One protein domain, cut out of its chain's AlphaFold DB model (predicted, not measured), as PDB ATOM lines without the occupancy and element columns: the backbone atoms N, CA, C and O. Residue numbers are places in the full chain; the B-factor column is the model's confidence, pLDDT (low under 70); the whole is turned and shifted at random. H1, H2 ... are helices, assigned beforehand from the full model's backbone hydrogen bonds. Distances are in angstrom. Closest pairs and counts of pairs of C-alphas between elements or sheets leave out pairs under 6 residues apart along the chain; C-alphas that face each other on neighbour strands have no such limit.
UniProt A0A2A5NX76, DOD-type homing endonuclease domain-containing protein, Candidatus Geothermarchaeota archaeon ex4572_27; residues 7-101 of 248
ATOM      1  N   ALA A   7     -29.341 -32.025  55.390       96.50
ATOM      2  CA  ALA A   7     -28.520 -32.061  56.586       96.50
ATOM      3  C   ALA A   7     -27.522 -30.889  56.550       96.50
ATOM      4  O   ALA A   7     -26.603 -30.891  55.719       96.50
ATOM      5  N   PRO A   8     -27.672 -29.887  57.436       94.31
ATOM      6  CA  PRO A   8     -26.760 -28.749  57.489       94.31
ATOM      7  C   PRO A   8     -25.348 -29.166  57.921       94.31
ATOM      8  O   PRO A   8     -25.096 -30.283  58.378       94.31
ATOM      9  N   ARG A   9     -24.397 -28.234  57.818       90.62
ATOM     10  CA  ARG A   9     -22.978 -28.468  58.119       90.62
ATOM     11  C   ARG A   9     -22.706 -29.075  59.502       90.62
ATOM     12  O   ARG A   9     -21.774 -29.860  59.624       90.62
ATOM     13  N   ASN A  10     -23.488 -28.749  60.520       91.88
ATOM     14  CA  ASN A  10     -23.344 -29.257  61.891       91.88
ATOM     15  C   ASN A  10     -24.174 -30.523  62.183       91.88
ATOM     16  O   ASN A  10     -24.193 -30.985  63.319       91.88
ATOM     17  N   ALA A  11     -24.865 -31.084  61.186       94.12
ATOM     18  CA  ALA A  11     -25.675 -32.281  61.369       94.12
ATOM     19  C   ALA A  11     -24.831 -33.538  61.669       94.12
ATOM     20  O   ALA A  11     -23.681 -33.624  61.216       94.12
ATOM     21  N   PRO A  12     -25.404 -34.553  62.349       94.88
ATOM     22  CA  PRO A  12     -24.739 -35.831  62.584       94.88
ATOM     23  C   PRO A  12     -24.262 -36.496  61.287       94.88
ATOM     24  O   PRO A  12     -24.957 -36.474  60.268       94.88
ATOM     25  N   LEU A  13     -23.091 -37.139  61.333       93.50
ATOM     26  CA  LEU A  13     -22.496 -37.802  60.169       93.50
ATOM     27  C   LEU A  13     -23.418 -38.873  59.567       93.50
ATOM     28  O   LEU A  13     -23.505 -38.972  58.347       93.50
ATOM     29  N   GLU A  14     -24.118 -39.638  60.403       93.31
ATOM     30  CA  GLU A  14     -25.055 -40.676  59.962       93.31
ATOM     31  C   GLU A  14     -26.164 -40.104  59.069       93.31
ATOM     32  O   GLU A  14     -26.449 -40.639  57.997       93.31
ATOM     33  N   LEU A  15     -26.727 -38.957  59.462       95.38
ATOM     34  CA  LEU A  15     -27.752 -38.271  58.684       95.38
ATOM     35  C   LEU A  15     -27.212 -37.835  57.318       95.38
ATOM     36  O   LEU A  15     -27.863 -38.055  56.296       95.38
ATOM     37  N   LYS A  16     -26.003 -37.260  57.296       96.06
ATOM     38  CA  LYS A  16     -25.352 -36.839  56.049       96.06
ATOM     39  C   LYS A  16     -25.048 -38.023  55.139       96.06
ATOM     40  O   LYS A  16     -25.275 -37.947  53.934       96.06
ATOM     41  N   LEU A  17     -24.538 -39.111  55.711       94.50
ATOM     42  CA  LEU A  17     -24.209 -40.323  54.973       94.50
ATOM     43  C   LEU A  17     -25.465 -40.944  54.362       94.50
ATOM     44  O   LEU A  17     -25.428 -41.324  53.198       94.50
ATOM     45  N   ARG A  18     -26.582 -40.987  55.098       95.50
ATOM     46  CA  ARG A  18     -27.865 -41.477  54.578       95.50
ATOM     47  C   ARG A  18     -28.305 -40.712  53.326       95.50
ATOM     48  O   ARG A  18     -28.587 -41.341  52.311       95.50
ATOM     49  N   ILE A  19     -28.297 -39.379  53.373       97.56
ATOM     50  CA  ILE A  19     -28.663 -38.533  52.222       97.56
ATOM     51  C   ILE A  19     -27.681 -38.738  51.061       97.56
ATOM     52  O   ILE A  19     -28.096 -38.931  49.926       97.56
ATOM     53  N   MET A  20     -26.375 -38.762  51.332       97.25
ATOM     54  CA  MET A  20     -25.369 -38.940  50.280       97.25
ATOM     55  C   MET A  20     -25.395 -40.330  49.644       97.25
ATOM     56  O   MET A  20     -25.098 -40.445  48.460       97.25
ATOM     57  N   LEU A  21     -25.744 -41.381  50.390       95.94
ATOM     58  CA  LEU A  21     -25.946 -42.720  49.832       95.94
ATOM     59  C   LEU A  21     -27.209 -42.790  48.970       95.94
ATOM     60  O   LEU A  21     -27.193 -43.488  47.958       95.94
ATOM     61  N   ARG A  22     -28.263 -42.044  49.327       97.12
ATOM     62  CA  ARG A  22     -29.431 -41.870  48.459       97.12
ATOM     63  C   ARG A  22     -29.038 -41.146  47.170       97.12
ATOM     64  O   ARG A  22     -29.232 -41.704  46.099       97.12
ATOM     65  N   ASN A  23     -28.340 -40.013  47.261       98.19
ATOM     66  CA  ASN A  23     -27.804 -39.327  46.079       98.19
ATOM     67  C   ASN A  23     -26.908 -40.246  45.229       98.19
ATOM     68  O   ASN A  23     -27.009 -40.261  44.012       98.19
ATOM     69  N   TRP A  24     -26.055 -41.059  45.861       97.94
ATOM     70  CA  TRP A  24     -25.179 -42.023  45.179       97.94
ATOM     71  C   TRP A  24     -25.937 -43.119  44.416       97.94
ATOM     72  O   TRP A  24     -25.369 -43.752  43.518       97.94
ATOM     73  N   SER A  25     -27.193 -43.380  44.783       97.19
ATOM     74  CA  SER A  25     -28.064 -44.306  44.059       97.19
ATOM     75  C   SER A  25     -28.614 -43.714  42.760       97.19
ATOM     76  O   SER A  25     -28.973 -44.481  41.871       97.19
ATOM     77  N   TYR A  26     -28.609 -42.386  42.612       98.12
ATOM     78  CA  TYR A  26     -29.041 -41.711  41.391       98.12
ATOM     79  C   TYR A  26     -27.926 -41.766  40.330       98.12
ATOM     80  O   TYR A  26     -26.816 -41.272  40.584       98.12
ATOM     81  N   PRO A  27     -28.167 -42.380  39.153       97.62
ATOM     82  CA  PRO A  27     -27.137 -42.564  38.130       97.62
ATOM     83  C   PRO A  27     -26.483 -41.258  37.668       97.62
ATOM     84  O   PRO A  27     -25.259 -41.182  37.574       97.62
ATOM     85  N   GLU A  28     -27.275 -40.217  37.446       97.00
ATOM     86  CA  GLU A  28     -26.832 -38.905  36.988       97.00
ATOM     87  C   GLU A  28     -25.957 -38.195  38.023       97.00
ATOM     88  O   GLU A  28     -24.931 -37.619  37.667       97.00
ATOM     89  N   PHE A  29     -26.275 -38.321  39.315       98.31
ATOM     90  CA  PHE A  29     -25.424 -37.787  40.378       98.31
ATOM     91  C   PHE A  29     -24.087 -38.533  40.459       98.31
ATOM     92  O   PHE A  29     -23.021 -37.926  40.610       98.31
ATOM     93  N   ARG A  30     -24.128 -39.865  40.348       97.94
ATOM     94  CA  ARG A  30     -22.921 -40.700  40.337       97.94
ATOM     95  C   ARG A  30     -22.024 -40.354  39.149       97.94
ATOM     96  O   ARG A  30     -20.808 -40.283  39.319       97.94
ATOM     97  N   GLU A  31     -22.610 -40.122  37.977       97.81
ATOM     98  CA  GLU A  31     -21.895 -39.780  36.748       97.81
ATOM     99  C   GLU A  31     -21.181 -38.427  36.855       97.81
ATOM    100  O   GLU A  31     -19.969 -38.367  36.631       97.81
ATOM    101  N   ILE A  32     -21.879 -37.360  37.265       97.69
ATOM    102  CA  ILE A  32     -21.255 -36.031  37.396       97.69
ATOM    103  C   ILE A  32     -20.170 -36.021  38.480       97.69
ATOM    104  O   ILE A  32     -19.116 -35.410  38.303       97.69
ATOM    105  N   LEU A  33     -20.377 -36.746  39.589       97.69
ATOM    106  CA  LEU A  33     -19.381 -36.851  40.653       97.69
ATOM    107  C   LEU A  33     -18.161 -37.659  40.193       97.69
ATOM    108  O   LEU A  33     -17.038 -37.310  40.551       97.69
ATOM    109  N   TYR A  34     -18.359 -38.710  39.394       97.50
ATOM    110  CA  TYR A  34     -17.268 -39.469  38.782       97.50
ATOM    111  C   TYR A  34     -16.434 -38.603  37.833       97.50
ATOM    112  O   TYR A  34     -15.210 -38.554  37.970       97.50
ATOM    113  N   LYS A  35     -17.083 -37.893  36.902       96.44
ATOM    114  CA  LYS A  35     -16.403 -37.010  35.944       96.44
ATOM    115  C   LYS A  35     -15.615 -35.927  36.663       96.44
ATOM    116  O   LYS A  35     -14.421 -35.774  36.424       96.44
ATOM    117  N   GLU A  36     -16.229 -35.263  37.640       94.69
ATOM    118  CA  GLU A  36     -15.541 -34.239  38.423       94.69
ATOM    119  C   GLU A  36     -14.411 -34.815  39.295       94.69
ATOM    120  O   GLU A  36     -13.368 -34.181  39.458       94.69
ATOM    121  N   ALA A  37     -14.557 -36.030  39.827       94.88
ATOM    122  CA  ALA A  37     -13.478 -36.710  40.537       94.88
ATOM    123  C   ALA A  37     -12.291 -37.049  39.624       94.88
ATOM    124  O   ALA A  37     -11.152 -37.013  40.087       94.88
ATOM    125  N   LYS A  38     -12.544 -37.375  38.354       94.44
ATOM    126  CA  LYS A  38     -11.520 -37.757  37.373       94.44
ATOM    127  C   LYS A  38     -10.819 -36.550  36.746       94.44
ATOM    128  O   LYS A  38      -9.599 -36.557  36.618       94.44
ATOM    129  N   GLU A  39     -11.585 -35.533  36.370       91.62
ATOM    130  CA  GLU A  39     -11.123 -34.357  35.620       91.62
ATOM    131  C   GLU A  39     -10.739 -33.184  36.531       91.62
ATOM    132  O   GLU A  39      -9.972 -32.302  36.139       91.62
ATOM    133  N   GLY A  40     -11.267 -33.157  37.758       83.56
ATOM    134  CA  GLY A  40     -11.024 -32.093  38.721       83.56
ATOM    135  C   GLY A  40      -9.546 -31.972  39.082       83.56
ATOM    136  O   GLY A  40      -8.879 -32.954  39.419       83.56
ATOM    137  N   LYS A  41      -9.041 -30.735  39.055       80.19
ATOM    138  CA  LYS A  41      -7.655 -30.434  39.415       80.19
ATOM    139  C   LYS A  41      -7.423 -30.705  40.899       80.19
ATOM    140  O   LYS A  41      -8.179 -30.252  41.761       80.19
ATOM    141  N   ASP A  42      -6.346 -31.423  41.191       82.19
ATOM    142  CA  ASP A  42      -5.816 -31.492  42.545       82.19
ATOM    143  C   ASP A  42      -5.024 -30.214  42.841       82.19
ATOM    144  O   ASP A  42      -4.405 -29.621  41.957       82.19
ATOM    145  N   HIS A  43      -5.050 -29.784  44.099       76.19
ATOM    146  CA  HIS A  43      -4.205 -28.691  44.581       76.19
ATOM    147  C   HIS A  43      -3.170 -29.280  45.544       76.19
ATOM    148  O   HIS A  43      -2.627 -30.353  45.301       76.19
ATOM    149  N   ARG A  44      -2.914 -28.628  46.685       73.81
ATOM    150  CA  ARG A  44      -2.049 -29.187  47.738       73.81
ATOM    151  C   ARG A  44      -2.548 -30.545  48.261       73.81
ATOM    152  O   ARG A  44      -1.756 -31.347  48.740       73.81
ATOM    153  N   TYR A  45      -3.856 -30.784  48.179       77.69
ATOM    154  CA  TYR A  45      -4.511 -32.043  48.522       77.69
ATOM    155  C   TYR A  45      -5.423 -32.483  47.374       77.69
ATOM    156  O   TYR A  45      -5.829 -31.658  46.552       77.69
ATOM    157  N   PHE A  46      -5.796 -33.767  47.376       80.94
ATOM    158  CA  PHE A  46      -6.804 -34.296  46.459       80.94
ATOM    159  C   PHE A  46      -8.107 -33.502  46.545       80.94
ATOM    160  O   PHE A  46      -8.567 -33.159  47.650       80.94
ATOM    161  N   SER A  47      -8.708 -33.247  45.381       87.56
ATOM    162  CA  SER A  47      -9.944 -32.474  45.284       87.56
ATOM    163  C   SER A  47     -11.033 -33.047  46.204       87.56
ATOM    164  O   SER A  47     -11.079 -34.244  46.516       87.56
ATOM    165  N   VAL A  48     -11.914 -32.176  46.702       90.31
ATOM    166  CA  VAL A  48     -13.019 -32.608  47.572       90.31
ATOM    167  C   VAL A  48     -13.926 -33.613  46.857       90.31
ATOM    168  O   VAL A  48     -14.319 -34.597  47.473       90.31
ATOM    169  N   TYR A  49     -14.159 -33.442  45.553       93.44
ATOM    170  CA  TYR A  49     -14.960 -34.355  44.732       93.44
ATOM    171  C   TYR A  49     -14.299 -35.719  44.575       93.44
ATOM    172  O   TYR A  49     -14.957 -36.737  44.774       93.44
ATOM    173  N   LYS A  50     -12.981 -35.755  44.349       94.06
ATOM    174  CA  LYS A  50     -12.214 -37.005  44.297       94.06
ATOM    175  C   LYS A  50     -12.302 -37.767  45.615       94.06
ATOM    176  O   LYS A  50     -12.572 -38.963  45.610       94.06
ATOM    177  N   ARG A  51     -12.170 -37.072  46.752       93.44
ATOM    178  CA  ARG A  51     -12.345 -37.668  48.091       93.44
ATOM    179  C   ARG A  51     -13.784 -38.116  48.365       93.44
ATOM    180  O   ARG A  51     -13.969 -39.152  48.996       93.44
ATOM    181  N   LEU A  52     -14.790 -37.371  47.906       95.31
ATOM    182  CA  LEU A  52     -16.206 -37.726  48.058       95.31
ATOM    183  C   LEU A  52     -16.578 -38.964  47.246       95.31
ATOM    184  O   LEU A  52     -17.111 -39.912  47.819       95.31
ATOM    185  N   TYR A  53     -16.244 -38.978  45.953       97.25
ATOM    186  CA  TYR A  53     -16.407 -40.143  45.084       97.25
ATOM    187  C   TYR A  53     -15.754 -41.365  45.721       97.25
ATOM    188  O   TYR A  53     -16.390 -42.395  45.932       97.25
ATOM    189  N   ALA A  54     -14.494 -41.198  46.122       96.19
ATOM    190  CA  ALA A  54     -13.708 -42.229  46.757       96.19
ATOM    191  C   ALA A  54     -14.389 -42.806  48.012       96.19
ATOM    192  O   ALA A  54     -14.477 -44.018  48.190       96.19
ATOM    193  N   TYR A  55     -14.900 -41.945  48.883       96.25
ATOM    194  CA  TYR A  55     -15.561 -42.356  50.115       96.25
ATOM    195  C   TYR A  55     -16.859 -43.148  49.878       96.25
ATOM    196  O   TYR A  55     -17.073 -44.193  50.502       96.25
ATOM    197  N   LEU A  56     -17.709 -42.682  48.958       97.19
ATOM    198  CA  LEU A  56     -18.969 -43.354  48.625       97.19
ATOM    199  C   LEU A  56     -18.711 -44.690  47.925       97.19
ATOM    200  O   LEU A  56     -19.269 -45.716  48.321       97.19
ATOM    201  N   ARG A  57     -17.778 -44.703  46.969       97.31
ATOM    202  CA  ARG A  57     -17.354 -45.910  46.258       97.31
ATOM    203  C   ARG A  57     -16.728 -46.942  47.193       97.31
ATOM    204  O   ARG A  57     -17.075 -48.115  47.123       97.31
ATOM    205  N   ALA A  58     -15.869 -46.522  48.123       96.44
ATOM    206  CA  ALA A  58     -15.305 -47.417  49.133       96.44
ATOM    207  C   ALA A  58     -16.396 -48.057  50.003       96.44
ATOM    208  O   ALA A  58     -16.318 -49.244  50.313       96.44
ATOM    209  N   SER A  59     -17.429 -47.293  50.368       95.12
ATOM    210  CA  SER A  59     -18.566 -47.805  51.141       95.12
ATOM    211  C   SER A  59     -19.372 -48.846  50.354       95.12
ATOM    212  O   SER A  59     -19.744 -49.878  50.908       95.12
ATOM    213  N   GLU A  60     -19.606 -48.612  49.060       96.06
ATOM    214  CA  GLU A  60     -20.270 -49.557  48.152       96.06
ATOM    215  C   GLU A  60     -19.464 -50.855  47.986       96.06
ATOM    216  O   GLU A  60     -19.981 -51.941  48.242       96.06
ATOM    217  N   LEU A  61     -18.176 -50.755  47.650       96.56
ATOM    218  CA  LEU A  61     -17.302 -51.914  47.444       96.56
ATOM    219  C   LEU A  61     -17.115 -52.738  48.727       96.56
ATOM    220  O   LEU A  61     -17.035 -53.964  48.687       96.56
ATOM    221  N   ARG A  62     -17.094 -52.091  49.897       95.38
ATOM    222  CA  ARG A  62     -17.045 -52.811  51.175       95.38
ATOM    223  C   ARG A  62     -18.312 -53.583  51.480       95.38
ATOM    224  O   ARG A  62     -18.205 -54.679  52.025       95.38
ATOM    225  N   LYS A  63     -19.484 -53.057  51.114       94.00
ATOM    226  CA  LYS A  63     -20.748 -53.803  51.212       94.00
ATOM    227  C   LYS A  63     -20.763 -55.026  50.290       94.00
ATOM    228  O   LYS A  63     -21.402 -56.012  50.625       94.00
ATOM    229  N   GLN A  64     -20.016 -54.986  49.187       95.94
ATOM    230  CA  GLN A  64     -19.809 -56.122  48.280       95.94
ATOM    231  C   GLN A  64     -18.746 -57.124  48.773       95.94
ATOM    232  O   GLN A  64     -18.482 -58.114  48.102       95.94
ATOM    233  N   GLY A  65     -18.121 -56.886  49.931       96.31
ATOM    234  CA  GLY A  65     -17.168 -57.812  50.550       96.31
ATOM    235  C   GLY A  65     -15.691 -57.586  50.202       96.31
ATOM    236  O   GLY A  65     -14.839 -58.209  50.830       96.31
ATOM    237  N   LEU A  66     -15.353 -56.653  49.301       97.00
ATOM    238  CA  LEU A  66     -13.970 -56.436  48.840       97.00
ATOM    239  C   LEU A  66     -13.047 -55.974  49.969       97.00
ATOM    240  O   LEU A  66     -13.380 -55.044  50.698       97.00
ATOM    241  N   SER A  67     -11.851 -56.539  50.091       96.12
ATOM    242  CA  SER A  67     -10.839 -56.130  51.072       96.12
ATOM    243  C   SER A  67     -10.376 -54.675  50.891       96.12
ATOM    244  O   SER A  67     -10.538 -54.062  49.837       96.12
ATOM    245  N   TYR A  68      -9.730 -54.097  51.912       95.75
ATOM    246  CA  TYR A  68      -9.192 -52.729  51.819       95.75
ATOM    247  C   TYR A  68      -8.195 -52.538  50.673       95.75
ATOM    248  O   TYR A  68      -8.151 -51.458  50.088       95.75
ATOM    249  N   ASN A  69      -7.419 -53.570  50.334       95.81
ATOM    250  CA  ASN A  69      -6.473 -53.491  49.226       95.81
ATOM    251  C   ASN A  69      -7.204 -53.476  47.879       95.81
ATOM    252  O   ASN A  69      -6.896 -52.637  47.040       95.81
ATOM    253  N   GLU A  70      -8.208 -54.336  47.700       97.44
ATOM    254  CA  GLU A  70      -9.014 -54.373  46.472       97.44
ATOM    255  C   GLU A  70      -9.789 -53.068  46.264       97.44
ATOM    256  O   GLU A  70      -9.808 -52.531  45.156       97.44
ATOM    257  N   VAL A  71     -10.350 -52.506  47.340       97.38
ATOM    258  CA  VAL A  71     -10.988 -51.183  47.323       97.38
ATOM    259  C   VAL A  71      -9.988 -50.111  46.880       97.38
ATOM    260  O   VAL A  71     -10.271 -49.351  45.957       97.38
ATOM    261  N   ALA A  72      -8.795 -50.067  47.480       96.25
ATOM    262  CA  ALA A  72      -7.777 -49.080  47.124       96.25
ATOM    263  C   ALA A  72      -7.304 -49.207  45.661       96.25
ATOM    264  O   ALA A  72      -7.061 -48.188  45.009       96.25
ATOM    265  N   GLU A  73      -7.187 -50.429  45.130       96.81
ATOM    266  CA  GLU A  73      -6.846 -50.661  43.719       96.81
ATOM    267  C   GLU A  73      -7.968 -50.261  42.762       96.81
ATOM    268  O   GLU A  73      -7.697 -49.710  41.695       96.81
ATOM    269  N   ALA A  74      -9.229 -50.525  43.113       96.44
ATOM    270  CA  ALA A  74     -10.367 -50.082  42.310       96.44
ATOM    271  C   ALA A  74     -10.352 -48.555  42.145       96.44
ATOM    272  O   ALA A  74     -10.404 -48.046  41.031       96.44
ATOM    273  N   MET A  75     -10.140 -47.827  43.238       95.50
ATOM    274  CA  MET A  75     -10.141 -46.361  43.240       95.50
ATOM    275  C   MET A  75      -8.951 -45.772  42.476       95.50
ATOM    276  O   MET A  75      -9.100 -44.788  41.746       95.50
ATOM    277  N   ARG A  76      -7.775 -46.410  42.582       95.31
ATOM    278  CA  ARG A  76      -6.598 -46.044  41.787       95.31
ATOM    279  C   ARG A  76      -6.889 -46.160  40.292       95.31
ATOM    280  O   ARG A  76      -6.493 -45.275  39.541       95.31
ATOM    281  N   ARG A  77      -7.569 -47.227  39.868       95.75
ATOM    282  CA  ARG A  77      -7.930 -47.453  38.460       95.75
ATOM    283  C   ARG A  77      -9.023 -46.502  37.974       95.75
ATOM    284  O   ARG A  77      -8.925 -45.995  36.865       95.75
ATOM    285  N   GLU A  78     -10.044 -46.254  38.791       95.50
ATOM    286  CA  GLU A  78     -11.214 -45.459  38.400       95.50
ATOM    287  C   GLU A  78     -10.907 -43.956  38.292       95.50
ATOM    288  O   GLU A  78     -11.308 -43.319  37.314       95.50
ATOM    289  N   VAL A  79     -10.203 -43.388  39.283       94.25
ATOM    290  CA  VAL A  79     -10.006 -41.928  39.425       94.25
ATOM    291  C   VAL A  79      -8.560 -41.525  39.749       94.25
ATOM    292  O   VAL A  79      -8.298 -40.389  40.151       94.25
ATOM    293  N   GLY A  80      -7.599 -42.446  39.628       91.38
ATOM    294  CA  GLY A  80      -6.180 -42.162  39.884       91.38
ATOM    295  C   GLY A  80      -5.827 -41.942  41.359       91.38
ATOM    296  O   GLY A  80      -4.699 -41.565  41.667       91.38
ATOM    297  N   PHE A  81      -6.758 -42.179  42.288       91.31
ATOM    298  CA  PHE A  81      -6.555 -41.955  43.720       91.31
ATOM    299  C   PHE A  81      -6.537 -43.265  44.498       91.31
ATOM    300  O   PHE A  81      -7.521 -43.999  44.533       91.31
ATOM    301  N   ARG A  82      -5.418 -43.526  45.178       93.81
ATOM    302  CA  ARG A  82      -5.253 -44.685  46.054       93.81
ATOM    303  C   ARG A  82      -5.300 -44.250  47.525       93.81
ATOM    304  O   ARG A  82      -4.283 -43.775  48.034       93.81
ATOM    305  N   PRO A  83      -6.424 -44.417  48.242       92.62
ATOM    306  CA  PRO A  83      -6.445 -44.157  49.675       92.62
ATOM    307  C   PRO A  83      -5.567 -45.166  50.425       92.62
ATOM    308  O   PRO A  83      -5.450 -46.331  50.043       92.62
ATOM    309  N   SER A  84      -4.958 -44.722  51.524       93.75
ATOM    310  CA  SER A  84      -4.212 -45.618  52.409       93.75
ATOM    311  C   SER A  84      -5.158 -46.523  53.205       93.75
ATOM    312  O   SER A  84      -6.319 -46.181  53.448       93.75
ATOM    313  N   LYS A  85      -4.648 -47.661  53.692       93.38
ATOM    314  CA  LYS A  85      -5.410 -48.586  54.551       93.38
ATOM    315  C   LYS A  85      -5.980 -47.886  55.793       93.38
ATOM    316  O   LYS A  85      -7.130 -48.120  56.156       93.38
ATOM    317  N   ASN A  86      -5.198 -46.998  56.412       94.12
ATOM    318  CA  ASN A  86      -5.633 -46.226  57.580       94.12
ATOM    319  C   ASN A  86      -6.758 -45.252  57.221       94.12
ATOM    320  O   ASN A  86      -7.740 -45.163  57.952       94.12
ATOM    321  N   MET A  87      -6.651 -44.573  56.074       94.06
ATOM    322  CA  MET A  87      -7.698 -43.675  55.585       94.06
ATOM    323  C   MET A  87      -9.008 -44.430  55.342       94.06
ATOM    324  O   MET A  87     -10.043 -44.008  55.850       94.06
ATOM    325  N   LEU A  88      -8.958 -45.575  54.652       95.19
ATOM    326  CA  LEU A  88     -10.129 -46.431  54.442       95.19
ATOM    327  C   LEU A  88     -10.737 -46.903  55.768       95.19
ATOM    328  O   LEU A  88     -11.942 -46.782  55.965       95.19
ATOM    329  N   SER A  89      -9.910 -47.384  56.699       94.12
ATOM    330  CA  SER A  89     -10.362 -47.808  58.029       94.12
ATOM    331  C   SER A  89     -11.093 -46.682  58.769       94.12
ATOM    332  O   SER A  89     -12.185 -46.890  59.294       94.12
ATOM    333  N   TYR A  90     -10.540 -45.466  58.770       94.81
ATOM    334  CA  TYR A  90     -11.166 -44.310  59.418       94.81
ATOM    335  C   TYR A  90     -12.458 -43.875  58.740       94.81
ATOM    336  O   TYR A  90     -13.421 -43.551  59.432       94.81
ATOM    337  N   TRP A  91     -12.493 -43.894  57.409       94.56
ATOM    338  CA  TRP A  91     -13.680 -43.563  56.628       94.56
ATOM    339  C   TRP A  91     -14.836 -44.506  56.947       94.56
ATOM    340  O   TRP A  91     -15.931 -44.059  57.279       94.56
ATOM    341  N   LEU A  92     -14.574 -45.810  56.895       91.88
ATOM    342  CA  LEU A  92     -15.586 -46.852  57.058       91.88
ATOM    343  C   LEU A  92     -16.069 -46.996  58.504       91.88
ATOM    344  O   LEU A  92     -17.180 -47.457  58.735       91.88
ATOM    345  N   ARG A  93     -15.255 -46.568  59.473       91.81
ATOM    346  CA  ARG A  93     -15.635 -46.463  60.890       91.81
ATOM    347  C   ARG A  93     -16.294 -45.125  61.243       91.81
ATOM    348  O   ARG A  93     -16.648 -44.925  62.398       91.81
ATOM    349  N   GLY A  94     -16.407 -44.197  60.290       89.38
ATOM    350  CA  GLY A  94     -17.006 -42.879  60.509       89.38
ATOM    351  C   GLY A  94     -16.174 -41.919  61.370       89.38
ATOM    352  O   GLY A  94     -16.717 -40.936  61.860       89.38
ATOM    353  N   ILE A  95     -14.872 -42.170  61.558       89.88
ATOM    354  CA  ILE A  95     -14.004 -41.363  62.440       89.88
ATOM    355  C   ILE A  95     -13.629 -40.036  61.768       89.88
ATOM    356  O   ILE A  95     -13.794 -38.965  62.341       89.88
ATOM    357  N   TYR A  96     -13.135 -40.104  60.532       86.25
ATOM    358  CA  TYR A  96     -12.797 -38.936  59.721       86.25
ATOM    359  C   TYR A  96     -13.386 -39.151  58.342       86.25
ATOM    360  O   TYR A  96     -12.996 -40.100  57.679       86.25
ATOM    361  N   THR A  97     -14.308 -38.306  57.887       91.00
ATOM    362  CA  THR A  97     -14.933 -38.481  56.568       91.00
ATOM    363  C   THR A  97     -14.895 -37.192  55.756       91.00
ATOM    364  O   THR A  97     -14.885 -36.095  56.326       91.00
ATOM    365  N   PRO A  98     -14.934 -37.284  54.415       91.00
ATOM    366  CA  PRO A  98     -15.085 -36.107  53.560       91.00
ATOM    367  C   PRO A  98     -16.409 -35.348  53.768       91.00
ATOM    368  O   PRO A  98     -16.528 -34.219  53.304       91.00
ATOM    369  N   LEU A  99     -17.386 -35.930  54.479       92.56
ATOM    370  CA  LEU A  99     -18.701 -35.329  54.735       92.56
ATOM    371  C   LEU A  99     -18.733 -34.376  55.937       92.56
ATOM    372  O   LEU A  99     -19.689 -33.612  56.082       92.56
ATOM    373  N   GLY A 100     -17.719 -34.404  56.810       85.12
ATOM    374  CA  GLY A 100     -17.770 -33.734  58.115       85.12
ATOM    375  C   GLY A 100     -18.164 -32.255  58.045       85.12
ATOM    376  O   GLY A 100     -19.048 -31.819  58.773       85.12
ATOM    377  N   ASN A 101     -17.598 -31.504  57.097       85.19
ATOM    378  CA  ASN A 101     -17.835 -30.064  56.941       85.19
ATOM    379  C   ASN A 101     -18.823 -29.690  55.825       85.19
ATOM    380  O   ASN A 101     -18.953 -28.509  55.511       85.19
TER     381      ASN A 101
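AT A GLANCE: This is residues 7 to 101 of the 248 residues of the protein "DOD-type homing endonuclease domain-containing protein" of Candidatus Geothermarchaeota archaeon ex4572_27 (UniProt A0A2A5NX76). H3 runs through the core, crossed by H2 and H5, with H4 folded back beside it and H1 loosely at its side. Printed are 95 residues with five named helices, H1 to H5: all helix. The body is compact, radius of gyration of the C-alphas 12.7 A, spans 32 by 29 by 26 A.

HOW THE PARTS SIT: H1, residues 13 to 25, only just touches H3, residues 48 to 63, with 3 pairs of C-alphas within 8 A. H2, residues 27 to 39, touches H3, closest C-alphas Ala 37 and Lys 50, 4.0 A. H4, residues 68 to 79, forms a hairpin with H3. H5, residues 85 to 92, touches H3 about perpendicular, at 82 degrees. In all five every O i to N i+4 pair is within hydrogen-bond range.

IN THESE COORDINATES: H1 and H2 each measure 18.2 A from first to last C-alpha, H3 22.9, H4 16.5 and H5 10.6 A. C-alpha 13 is at (-22.496, -37.802, 60.169), C-alpha 92 at (-15.586, -46.852, 57.058).

THE WHOLE: The printed part has no cut; no printed residue is under 70 in pLDDT.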